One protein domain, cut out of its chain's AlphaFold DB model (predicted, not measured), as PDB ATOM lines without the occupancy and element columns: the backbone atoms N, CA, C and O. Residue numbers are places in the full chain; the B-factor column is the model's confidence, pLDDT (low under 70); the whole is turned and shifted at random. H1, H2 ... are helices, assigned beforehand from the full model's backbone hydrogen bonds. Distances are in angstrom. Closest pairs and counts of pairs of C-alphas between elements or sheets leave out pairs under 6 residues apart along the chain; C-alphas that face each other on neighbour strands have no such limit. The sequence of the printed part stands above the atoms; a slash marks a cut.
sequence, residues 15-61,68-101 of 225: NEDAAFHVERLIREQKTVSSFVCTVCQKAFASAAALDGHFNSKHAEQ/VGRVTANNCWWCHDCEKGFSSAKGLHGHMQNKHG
ATOM      1  N   ASN A  15     -55.429  22.001 -14.789       44.34
ATOM      2  CA  ASN A  15     -54.048  22.245 -14.351       44.34
ATOM      3  C   ASN A  15     -53.507  21.209 -13.344       44.34
ATOM      4  O   ASN A  15     -52.396  21.381 -12.849       44.34
ATOM      5  N   GLU A  16     -54.259  20.159 -12.991       45.66
ATOM      6  CA  GLU A  16     -53.925  19.332 -11.812       45.66
ATOM      7  C   GLU A  16     -52.917  18.206 -12.009       45.66
ATOM      8  O   GLU A  16     -52.629  17.493 -11.060       45.66
ATOM      9  N   ASP A  17     -52.279  18.094 -13.167       52.09
ATOM     10  CA  ASP A  17     -51.362  16.980 -13.403       52.09
ATOM     11  C   ASP A  17     -50.141  17.401 -14.212       52.09
ATOM     12  O   ASP A  17     -49.697  16.673 -15.080       52.09
ATOM     13  N   ALA A  18     -49.552  18.571 -13.963       52.66
ATOM     14  CA  ALA A  18     -48.339  19.017 -14.664       52.66
ATOM     15  C   ALA A  18     -47.233  17.933 -14.731       52.66
ATOM     16  O   ALA A  18     -46.649  17.692 -15.786       52.66
ATOM     17  N   ALA A  19     -46.983  17.220 -13.629       52.66
ATOM     18  CA  ALA A  19     -46.007  16.128 -13.590       52.66
ATOM     19  C   ALA A  19     -46.445  14.923 -14.449       52.66
ATOM     20  O   ALA A  19     -45.687  14.444 -15.295       52.66
ATOM     21  N   PHE A  20     -47.701  14.494 -14.304       55.31
ATOM     22  CA  PHE A  20     -48.262  13.371 -15.054       55.31
ATOM     23  C   PHE A  20     -48.580  13.713 -16.515       55.31
ATOM     24  O   PHE A  20     -48.660  12.814 -17.342       55.31
ATOM     25  N   HIS A  21     -48.732  14.986 -16.871       66.69
ATOM     26  CA  HIS A  21     -49.009  15.469 -18.219       66.69
ATOM     27  C   HIS A  21     -47.783  15.270 -19.099       66.69
ATOM     28  O   HIS A  21     -47.885  14.674 -20.168       66.69
ATOM     29  N   VAL A  22     -46.610  15.679 -18.611       67.50
ATOM     30  CA  VAL A  22     -45.346  15.466 -19.322       67.50
ATOM     31  C   VAL A  22     -45.021  13.975 -19.410       67.50
ATOM     32  O   VAL A  22     -44.650  13.494 -20.477       67.50
ATOM     33  N   GLU A  23     -45.210  13.212 -18.331       69.94
ATOM     34  CA  GLU A  23     -44.991  11.761 -18.350       69.94
ATOM     35  C   GLU A  23     -45.984  11.009 -19.242       69.94
ATOM     36  O   GLU A  23     -45.603  10.049 -19.913       69.94
ATOM     37  N   ARG A  24     -47.247  11.443 -19.298       71.12
ATOM     38  CA  ARG A  24     -48.264  10.897 -20.201       71.12
ATOM     39  C   ARG A  24     -47.939  11.216 -21.653       71.12
ATOM     40  O   ARG A  24     -47.970  10.296 -22.461       71.12
ATOM     41  N   LEU A  25     -47.540  12.451 -21.965       71.69
ATOM     42  CA  LEU A  25     -47.048  12.823 -23.296       71.69
ATOM     43  C   LEU A  25     -45.855  11.948 -23.699       71.69
ATOM     44  O   LEU A  25     -45.827  11.411 -24.800       71.69
ATOM     45  N   ILE A  26     -44.908  11.721 -22.784       73.56
ATOM     46  CA  ILE A  26     -43.763  10.829 -23.012       73.56
ATOM     47  C   ILE A  26     -44.205   9.353 -23.141       73.56
ATOM     48  O   ILE A  26     -43.584   8.557 -23.838       73.56
ATOM     49  N   ARG A  27     -45.289   8.921 -22.502       74.00
ATOM     50  CA  ARG A  27     -45.787   7.546 -22.655       74.00
ATOM     51  C   ARG A  27     -46.517   7.343 -23.982       74.00
ATOM     52  O   ARG A  27     -46.298   6.329 -24.634       74.00
ATOM     53  N   GLU A  28     -47.343   8.306 -24.379       70.38
ATOM     54  CA  GLU A  28     -48.115   8.306 -25.627       70.38
ATOM     55  C   GLU A  28     -47.194   8.436 -26.852       70.38
ATOM     56  O   GLU A  28     -47.349   7.713 -27.832       70.38
ATOM     57  N   GLN A  29     -46.167   9.286 -26.779       73.38
ATOM     58  CA  GLN A  29     -45.217   9.493 -27.879       73.38
ATOM     59  C   GLN A  29     -44.176   8.366 -28.002       73.38
ATOM     60  O   GLN A  29     -43.515   8.256 -29.029       73.38
ATOM     61  N   LYS A  30     -44.062   7.474 -27.004       68.38
ATOM     62  CA  LYS A  30     -43.165   6.302 -27.052       68.38
ATOM     63  C   LYS A  30     -43.576   5.275 -28.110       68.38
ATOM     64  O   LYS A  30     -42.745   4.481 -28.541       68.38
ATOM     65  N   THR A  31     -44.850   5.252 -28.492       61.97
ATOM     66  CA  THR A  31     -45.393   4.305 -29.477       61.97
ATOM     67  C   THR A  31     -45.635   4.943 -30.842       61.97
ATOM     68  O   THR A  31     -46.068   4.251 -31.759       61.97
ATOM     69  N   VAL A  32     -45.380   6.249 -30.988       64.25
ATOM     70  CA  VAL A  32     -45.667   7.011 -32.208       64.25
ATOM     71  C   VAL A  32     -44.360   7.485 -32.832       64.25
ATOM     72  O   VAL A  32     -43.639   8.306 -32.272       64.25
ATOM     73  N   SER A  33     -44.063   6.984 -34.028       65.62
ATOM     74  CA  SER A  33     -42.962   7.479 -34.850       65.62
ATOM     75  C   SER A  33     -43.296   8.883 -35.370       65.62
ATOM     76  O   SER A  33     -44.246   9.036 -36.137       65.62
ATOM     77  N   SER A  34     -42.531   9.897 -34.966       71.50
ATOM     78  CA  SER A  34     -42.695  11.294 -35.396       71.50
ATOM     79  C   SER A  34     -41.450  11.811 -36.124       71.50
ATOM     80  O   SER A  34     -40.371  11.231 -36.021       71.50
ATOM     81  N   PHE A  35     -41.602  12.897 -36.887       77.44
ATOM     82  CA  PHE A  35     -40.578  13.422 -37.798       77.44
ATOM     83  C   PHE A  35     -40.358  14.910 -37.533       77.44
ATOM     84  O   PHE A  35     -41.326  15.658 -37.468       77.44
ATOM     85  N   VAL A  36     -39.111  15.365 -37.389       75.62
ATOM     86  CA  VAL A  36     -38.814  16.765 -37.031       75.62
ATOM     87  C   VAL A  36     -38.021  17.461 -38.134       75.62
ATOM     88  O   VAL A  36     -37.041  16.921 -38.650       75.62
ATOM     89  N   CYS A  37     -38.441  18.677 -38.487       77.75
ATOM     90  CA  CYS A  37     -37.728  19.533 -39.431       77.75
ATOM     91  C   CYS A  37     -36.451  20.080 -38.795       77.75
ATOM     92  O   CYS A  37     -36.501  20.724 -37.757       77.75
ATOM     93  N   THR A  38     -35.301  19.896 -39.427       73.75
ATOM     94  CA  THR A  38     -34.011  20.361 -38.890       73.75
ATOM     95  C   THR A  38     -33.807  21.867 -39.001       73.75
ATOM     96  O   THR A  38     -33.052  22.432 -38.214       73.75
ATOM     97  N   VAL A  39     -34.514  22.522 -39.926       76.69
ATOM     98  CA  VAL A  39     -34.405  23.967 -40.162       76.69
ATOM     99  C   VAL A  39     -35.241  24.758 -39.155       76.69
ATOM    100  O   VAL A  39     -34.758  25.727 -38.577       76.69
ATOM    101  N   CYS A  40     -36.486  24.340 -38.901       75.81
ATOM    102  CA  CYS A  40     -37.411  25.074 -38.027       75.81
ATOM    103  C   CYS A  40     -37.848  24.315 -36.763       75.81
ATOM    104  O   CYS A  40     -38.583  24.864 -35.944       75.81
ATOM    105  N   GLN A  41     -37.397  23.069 -36.580       74.38
ATOM    106  CA  GLN A  41     -37.657  22.222 -35.406       74.38
ATOM    107  C   GLN A  41     -39.139  21.917 -35.137       74.38
ATOM    108  O   GLN A  41     -39.521  21.589 -34.011       74.38
ATOM    109  N   LYS A  42     -39.976  21.987 -36.179       74.19
ATOM    110  CA  LYS A  42     -41.378  21.555 -36.127       74.19
ATOM    111  C   LYS A  42     -41.496  20.040 -36.244       74.19
ATOM    112  O   LYS A  42     -40.821  19.440 -37.081       74.19
ATOM    113  N   ALA A  43     -42.360  19.452 -35.420       77.12
ATOM    114  CA  ALA A  43     -42.674  18.028 -35.446       77.12
ATOM    115  C   ALA A  43     -43.890  17.729 -36.337       77.12
ATOM    116  O   ALA A  43     -44.853  18.490 -36.381       77.12
ATOM    117  N   PHE A  44     -43.845  16.593 -37.023       75.31
ATOM    118  CA  PHE A  44     -44.860  16.114 -37.950       75.31
ATOM    119  C   PHE A  44     -45.175  14.645 -37.665       75.31
ATOM    120  O   PHE A  44     -44.294  13.857 -37.314       75.31
ATOM    121  N   ALA A  45     -46.439  14.269 -37.860       74.19
ATOM    122  CA  ALA A  45     -46.920  12.910 -37.618       74.19
ATOM    123  C   ALA A  45     -46.454  11.891 -38.675       74.19
ATOM    124  O   ALA A  45     -46.551  10.688 -38.455       74.19
ATOM    125  N   SER A  46     -45.962  12.346 -39.834       75.69
ATOM    126  CA  SER A  46     -45.482  11.469 -40.904       75.69
ATOM    127  C   SER A  46     -44.322  12.087 -41.685       75.69
ATOM    128  O   SER A  46     -44.187  13.311 -41.771       75.69
ATOM    129  N   ALA A  47     -43.501  11.228 -42.298       76.69
ATOM    130  CA  ALA A  47     -42.409  11.652 -43.169       76.69
ATOM    131  C   ALA A  47     -42.921  12.483 -44.354       76.69
ATOM    132  O   ALA A  47     -42.306  13.483 -44.702       76.69
ATOM    133  N   ALA A  48     -44.072  12.112 -44.927       80.38
ATOM    134  CA  ALA A  48     -44.689  12.834 -46.038       80.38
ATOM    135  C   ALA A  48     -45.132  14.253 -45.640       80.38
ATOM    136  O   ALA A  48     -44.960  15.191 -46.414       80.38
ATOM    137  N   ALA A  49     -45.653  14.432 -44.419       81.94
ATOM    138  CA  ALA A  49     -46.019  15.752 -43.907       81.94
ATOM    139  C   ALA A  49     -44.783  16.640 -43.680       81.94
ATOM    140  O   ALA A  49     -44.814  17.829 -44.001       81.94
ATOM    141  N   LEU A  50     -43.680  16.059 -43.195       81.19
ATOM    142  CA  LEU A  50     -42.404  16.765 -43.094       81.19
ATOM    143  C   LEU A  50     -41.837  17.119 -44.480       81.19
ATOM    144  O   LEU A  50     -41.332  18.223 -44.659       81.19
ATOM    145  N   ASP A  51     -41.928  16.214 -45.454       79.56
ATOM    146  CA  ASP A  51     -41.439  16.428 -46.823       79.56
ATOM    147  C   ASP A  51     -42.190  17.576 -47.509       79.56
ATOM    148  O   ASP A  51     -41.577  18.526 -47.996       79.56
ATOM    149  N   GLY A  52     -43.524  17.565 -47.425       82.50
ATOM    150  CA  GLY A  52     -44.364  18.651 -47.927       82.50
ATOM    151  C   GLY A  52     -44.094  19.982 -47.221       82.50
ATOM    152  O   GLY A  52     -44.049  21.031 -47.865       82.50
ATOM    153  N   HIS A  53     -43.852  19.967 -45.907       84.00
ATOM    154  CA  HIS A  53     -43.430  21.161 -45.177       84.00
ATOM    155  C   HIS A  53     -42.071  21.681 -45.663       84.00
ATOM    156  O   HIS A  53     -41.929  22.875 -45.926       84.00
ATOM    157  N   PHE A  54     -41.083  20.800 -45.809       79.12
ATOM    158  CA  PHE A  54     -39.735  21.171 -46.219       79.12
ATOM    159  C   PHE A  54     -39.729  21.746 -47.638       79.12
ATOM    160  O   PHE A  54     -39.220  22.841 -47.849       79.12
ATOM    161  N   ASN A  55     -40.401  21.093 -48.586       81.25
ATOM    162  CA  ASN A  55     -40.450  21.548 -49.976       81.25
ATOM    163  C   ASN A  55     -41.319  22.796 -50.182       81.25
ATOM    164  O   ASN A  55     -41.237  23.413 -51.234       81.25
ATOM    165  N   SER A  56     -42.164  23.180 -49.220       81.62
ATOM    166  CA  SER A  56     -42.982  24.401 -49.319       81.62
ATOM    167  C   SER A  56     -42.419  25.585 -48.533       81.62
ATOM    168  O   SER A  56     -42.692  26.731 -48.883       81.62
ATOM    169  N   LYS A  57     -41.663  25.337 -47.454       77.44
ATOM    170  CA  LYS A  57     -41.132  26.383 -46.556       77.44
ATOM    171  C   LYS A  57     -39.611  26.511 -46.575       77.44
ATOM    172  O   LYS A  57     -39.099  27.536 -46.135       77.44
ATOM    173  N   HIS A  58     -38.909  25.504 -47.084       79.00
ATOM    174  CA  HIS A  58     -37.447  25.421 -47.142       79.00
ATOM    175  C   HIS A  58     -36.943  25.018 -48.545       79.00
ATOM    176  O   HIS A  58     -35.783  24.651 -48.702       79.00
ATOM    177  N   ALA A  59     -37.805  25.114 -49.567       69.06
ATOM    178  CA  ALA A  59     -37.532  24.706 -50.951       69.06
ATOM    179  C   ALA A  59     -36.296  25.387 -51.556       69.06
ATOM    180  O   ALA A  59     -35.535  24.773 -52.293       69.06
ATOM    181  N   GLU A  60     -36.091  26.659 -51.214       63.16
ATOM    182  CA  GLU A  60     -35.040  27.506 -51.789       63.16
ATOM    183  C   GLU A  60     -33.676  27.313 -51.107       63.16
ATOM    184  O   GLU A  60     -32.687  27.920 -51.499       63.16
ATOM    185  N   GLN A  61     -33.607  26.457 -50.080       61.56
ATOM    186  CA  GLN A  61     -32.382  26.156 -49.333       61.56
ATOM    187  C   GLN A  61     -31.698  24.860 -49.806       61.56
ATOM    188  O   GLN A  61     -30.828  24.341 -49.108       61.56
ATOM    189  N   VAL A  68     -27.913  13.581 -45.144       43.94
ATOM    190  CA  VAL A  68     -27.515  14.339 -43.934       43.94
ATOM    191  C   VAL A  68     -28.252  15.671 -43.725       43.94
ATOM    192  O   VAL A  68     -27.704  16.756 -43.846       43.94
ATOM    193  N   GLY A  69     -29.524  15.589 -43.324       47.59
ATOM    194  CA  GLY A  69     -30.275  16.777 -42.893       47.59
ATOM    195  C   GLY A  69     -31.761  16.560 -42.617       47.59
ATOM    196  O   GLY A  69     -32.409  17.449 -42.084       47.59
ATOM    197  N   ARG A  70     -32.320  15.382 -42.914       52.50
ATOM    198  CA  ARG A  70     -33.643  14.974 -42.421       52.50
ATOM    199  C   ARG A  70     -33.460  14.098 -41.194       52.50
ATOM    200  O   ARG A  70     -32.889  13.014 -41.292       52.50
ATOM    201  N   VAL A  71     -33.952  14.544 -40.041       52.41
ATOM    202  CA  VAL A  71     -34.078  13.658 -38.882       52.41
ATOM    203  C   VAL A  71     -35.342  12.827 -39.084       52.41
ATOM    204  O   VAL A  71     -36.430  13.167 -38.626       52.41
ATOM    205  N   THR A  72     -35.182  11.705 -39.779       52.91
ATOM    206  CA  THR A  72     -36.125  10.579 -39.770       52.91
ATOM    207  C   THR A  72     -35.875   9.760 -38.499       52.91
ATOM    208  O   THR A  72     -35.553   8.576 -38.558       52.91
ATOM    209  N   ALA A  73     -35.891  10.404 -37.329       51.97
ATOM    210  CA  ALA A  73     -35.668   9.690 -36.079       51.97
ATOM    211  C   ALA A  73     -36.992   9.120 -35.591       51.97
ATOM    212  O   ALA A  73     -37.831   9.825 -35.037       51.97
ATOM    213  N   ASN A  74     -37.132   7.811 -35.762       56.16
ATOM    214  CA  ASN A  74     -38.068   7.016 -34.990       56.16
ATOM    215  C   ASN A  74     -37.852   7.347 -33.493       56.16
ATOM    216  O   ASN A  74     -36.731   7.184 -33.005       56.16
ATOM    217  N   ASN A  75     -38.889   7.825 -32.790       57.28
ATOM    218  CA  ASN A  75     -38.886   8.293 -31.384       57.28
ATOM    219  C   ASN A  75     -38.461   9.757 -31.108       57.28
ATOM    220  O   ASN A  75     -37.716  10.018 -30.157       57.28
ATOM    221  N   CYS A  76     -38.951  10.729 -31.885       70.31
ATOM    222  CA  CYS A  76     -38.884  12.144 -31.501       70.31
ATOM    223  C   CYS A  76     -40.022  12.537 -30.534       70.31
ATOM    224  O   CYS A  76     -41.144  12.041 -30.630       70.31
ATOM    225  N   TRP A  77     -39.728  13.456 -29.616       74.81
ATOM    226  CA  TRP A  77     -40.629  13.940 -28.567       74.81
ATOM    227  C   TRP A  77     -41.092  15.350 -28.916       74.81
ATOM    228  O   TRP A  77     -40.269  16.149 -29.347       74.81
ATOM    229  N   TRP A  78     -42.357  15.712 -28.728       75.81
ATOM    230  CA  TRP A  78     -42.821  17.063 -29.052       75.81
ATOM    231  C   TRP A  78     -43.828  17.624 -28.056       75.81
ATOM    232  O   TRP A  78     -44.597  16.912 -27.406       75.81
ATOM    233  N   CYS A  79     -43.809  18.944 -27.936       75.25
ATOM    234  CA  CYS A  79     -44.764  19.687 -27.132       75.25
ATOM    235  C   CYS A  79     -46.091  19.835 -27.881       75.25
ATOM    236  O   CYS A  79     -46.081  20.242 -29.036       75.25
ATOM    237  N   HIS A  80     -47.226  19.560 -27.238       71.31
ATOM    238  CA  HIS A  80     -48.539  19.842 -27.835       71.31
ATOM    239  C   HIS A  80     -48.944  21.320 -27.717       71.31
ATOM    240  O   HIS A  80     -49.665  21.815 -28.574       71.31
ATOM    241  N   ASP A  81     -48.429  22.042 -26.720       67.50
ATOM    242  CA  ASP A  81     -48.763  23.454 -26.489       67.50
ATOM    243  C   ASP A  81     -48.053  24.415 -27.459       67.50
ATOM    244  O   ASP A  81     -48.526  25.525 -27.692       67.50
ATOM    245  N   CYS A  82     -46.892  24.031 -27.999       70.75
ATOM    246  CA  CYS A  82     -46.106  24.878 -28.902       70.75
ATOM    247  C   CYS A  82     -45.467  24.139 -30.089       70.75
ATOM    248  O   CYS A  82     -44.654  24.723 -30.805       70.75
ATOM    249  N   GLU A  83     -45.805  22.861 -30.290       72.44
ATOM    250  CA  GLU A  83     -45.413  22.027 -31.445       72.44
ATOM    251  C   GLU A  83     -43.900  21.858 -31.663       72.44
ATOM    252  O   GLU A  83     -43.440  21.391 -32.710       72.44
ATOM    253  N   LYS A  84     -43.097  22.214 -30.657       73.44
ATOM    254  CA  LYS A  84     -41.644  22.116 -30.728       73.44
ATOM    255  C   LYS A  84     -41.187  20.666 -30.585       73.44
ATOM    256  O   LYS A  84     -41.579  19.991 -29.632       73.44
ATOM    257  N   GLY A  85     -40.339  20.216 -31.512       76.69
ATOM    258  CA  GLY A  85     -39.725  18.888 -31.509       76.69
ATOM    259  C   GLY A  85     -38.429  18.813 -30.695       76.69
ATOM    260  O   GLY A  85     -37.659  19.772 -30.612       76.69
ATOM    261  N   PHE A  86     -38.183  17.649 -30.101       76.62
ATOM    262  CA  PHE A  86     -37.048  17.324 -29.245       76.62
ATOM    263  C   PHE A  86     -36.547  15.915 -29.548       76.62
ATOM    264  O   PHE A  86     -37.309  14.953 -29.601       76.62
ATOM    265  N   SER A  87     -35.229  15.762 -29.633       74.25
ATOM    266  CA  SER A  87     -34.577  14.469 -29.863       74.25
ATOM    267  C   SER A  87     -34.599  13.525 -28.651       74.25
ATOM    268  O   SER A  87     -34.171  12.380 -28.763       74.25
ATOM    269  N   SER A  88     -35.069  13.973 -27.480       77.88
ATOM    270  CA  SER A  88     -35.131  13.152 -26.262       77.88
ATOM    271  C   SER A  88     -36.269  13.552 -25.317       77.88
ATOM    272  O   SER A  88     -36.633  14.728 -25.227       77.88
ATOM    273  N   ALA A  89     -36.771  12.578 -24.547       77.19
ATOM    274  CA  ALA A  89     -37.824  12.772 -23.547       77.19
ATOM    275  C   ALA A  89     -37.399  13.780 -22.475       77.19
ATOM    276  O   ALA A  89     -38.184  14.622 -22.053       77.19
ATOM    277  N   LYS A  90     -36.119  13.740 -22.078       77.50
ATOM    278  CA  LYS A  90     -35.526  14.699 -21.140       77.50
ATOM    279  C   LYS A  90     -35.545  16.126 -21.698       77.50
ATOM    280  O   LYS A  90     -35.785  17.065 -20.945       77.50
ATOM    281  N   GLY A  91     -35.325  16.287 -23.005       80.38
ATOM    282  CA  GLY A  91     -35.425  17.576 -23.692       80.38
ATOM    283  C   GLY A  91     -36.845  18.140 -23.665       80.38
ATOM    284  O   GLY A  91     -37.027  19.300 -23.298       80.38
ATOM    285  N   LEU A  92     -37.846  17.301 -23.956       78.44
ATOM    286  CA  LEU A  92     -39.256  17.675 -23.824       78.44
ATOM    287  C   LEU A  92     -39.599  18.026 -22.369       78.44
ATOM    288  O   LEU A  92     -40.198  19.065 -22.120       78.44
ATOM    289  N   HIS A  93     -39.151  17.224 -21.402       76.75
ATOM    290  CA  HIS A  93     -39.405  17.466 -19.982       76.75
ATOM    291  C   HIS A  93     -38.838  18.805 -19.498       76.75
ATOM    292  O   HIS A  93     -39.557  19.606 -18.905       76.75
ATOM    293  N   GLY A  94     -37.572  19.099 -19.811       74.88
ATOM    294  CA  GLY A  94     -36.959  20.385 -19.466       74.88
ATOM    295  C   GLY A  94     -37.625  21.569 -20.172       74.88
ATOM    296  O   GLY A  94     -37.745  22.654 -19.604       74.88
ATOM    297  N   HIS A  95     -38.114  21.373 -21.397       80.38
ATOM    298  CA  HIS A  95     -38.891  22.388 -22.096       80.38
ATOM    299  C   HIS A  95     -40.245  22.654 -21.424       80.38
ATOM    300  O   HIS A  95     -40.591  23.818 -21.226       80.38
ATOM    301  N   MET A  96     -40.968  21.609 -21.021       73.88
ATOM    302  CA  MET A  96     -42.223  21.728 -20.269       73.88
ATOM    303  C   MET A  96     -42.011  22.449 -18.938       73.88
ATOM    304  O   MET A  96     -42.778  23.346 -18.593       73.88
ATOM    305  N   GLN A  97     -40.909  22.165 -18.247       71.69
ATOM    306  CA  GLN A  97     -40.557  22.836 -17.000       71.69
ATOM    307  C   GLN A  97     -40.215  24.321 -17.197       71.69
ATOM    308  O   GLN A  97     -40.720  25.169 -16.468       71.69
ATOM    309  N   ASN A  98     -39.407  24.657 -18.207       70.12
ATOM    310  CA  ASN A  98     -38.884  26.018 -18.372       70.12
ATOM    311  C   ASN A  98     -39.801  26.958 -19.161       70.12
ATOM    312  O   ASN A  98     -39.734  28.170 -18.976       70.12
ATOM    313  N   LYS A  99     -40.585  26.431 -20.108       71.44
ATOM    314  CA  LYS A  99     -41.440  27.238 -20.996       71.44
ATOM    315  C   LYS A  99     -42.909  27.184 -20.619       71.44
ATOM    316  O   LYS A  99     -43.604  28.166 -20.848       71.44
ATOM    317  N   HIS A 100     -43.345  26.083 -20.018       72.19
ATOM    318  CA  HIS A 100     -44.737  25.892 -19.623       72.19
ATOM    319  C   HIS A 100     -44.905  25.852 -18.094       72.19
ATOM    320  O   HIS A 100     -46.025  25.875 -17.603       72.19
ATOM    321  N   GLY A 101     -43.808  25.874 -17.321       58.75
ATOM    322  CA  GLY A 101     -43.851  25.912 -15.855       58.75
ATOM    323  C   GLY A 101     -44.217  24.574 -15.204       58.75
ATOM    324  O   GLY A 101     -44.471  24.530 -14.000       58.75
TER     325      GLY A 101
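What this domain is: This is residues 15 to 61 and 68 to 101 of the 225 residues of the protein "Mitochondrial RNA binding protein 1" of Trypanosoma brucei equiperdum (UniProt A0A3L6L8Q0). Two short helices, H1 and H3, meet at one end of an elongated body, and a third, H2, sits at the other end, with two loops lying between. Each loop folds back on itself in a short antiparallel pairing, residues 35 to 36 with 43 to 44 and residues 77 to 78 with 85 to 86. The printed part has 81 residues with three named helices, in the order H1, H2, H3, and no named strand. The class is all helix, though only 34 of the 81 residues are in named elements. By its radius of gyration of the C-alphas, 13.3 A, the whole is compact, with spans of 44 by 24 by 19 A.

Where its parts are: Find C-alpha 18 at (-48.339, 19.017, -14.664); from there H1, the longest helix by residues, runs over residues 18 to 29 for 16.6 A. H3, residues 89 to 99, covers 15.1 A and ends with C-alpha 99 at (-41.440, 27.238, -20.996). Look for H2 from C-alpha 47 at (-42.409, 11.652, -43.169): residues 47 to 57, 15.2 A.

How they stand to each other: Start at H1, which touches H3 with residues 22 to 26 alone; their closest C-alphas, those of Ile 26 and Ala 89, are 6.3 A apart. They run opposite ways at a steep tilt of 37 degrees, only just past shallow. H2 touches no helix; it is apart from H1 and from H3. Every O i to N i+4 pair is within hydrogen-bond range in H1, H2 and H3.

The domain as a whole: The farthest C-alphas, those of Glu 16 and Glu 60, are 45.0 A apart. Residues 62 to 67 are not printed; C-alphas 61 and 68 are 13.9 A apart across this cut, which falls in the link from H2 to H3. The link from H1 to H2, 17 residues, is long. Read the B-factor column for a mean pLDDT of the printed part of 70.1; residues 15 to 23 and 68 to 75 are among the 26 under 70.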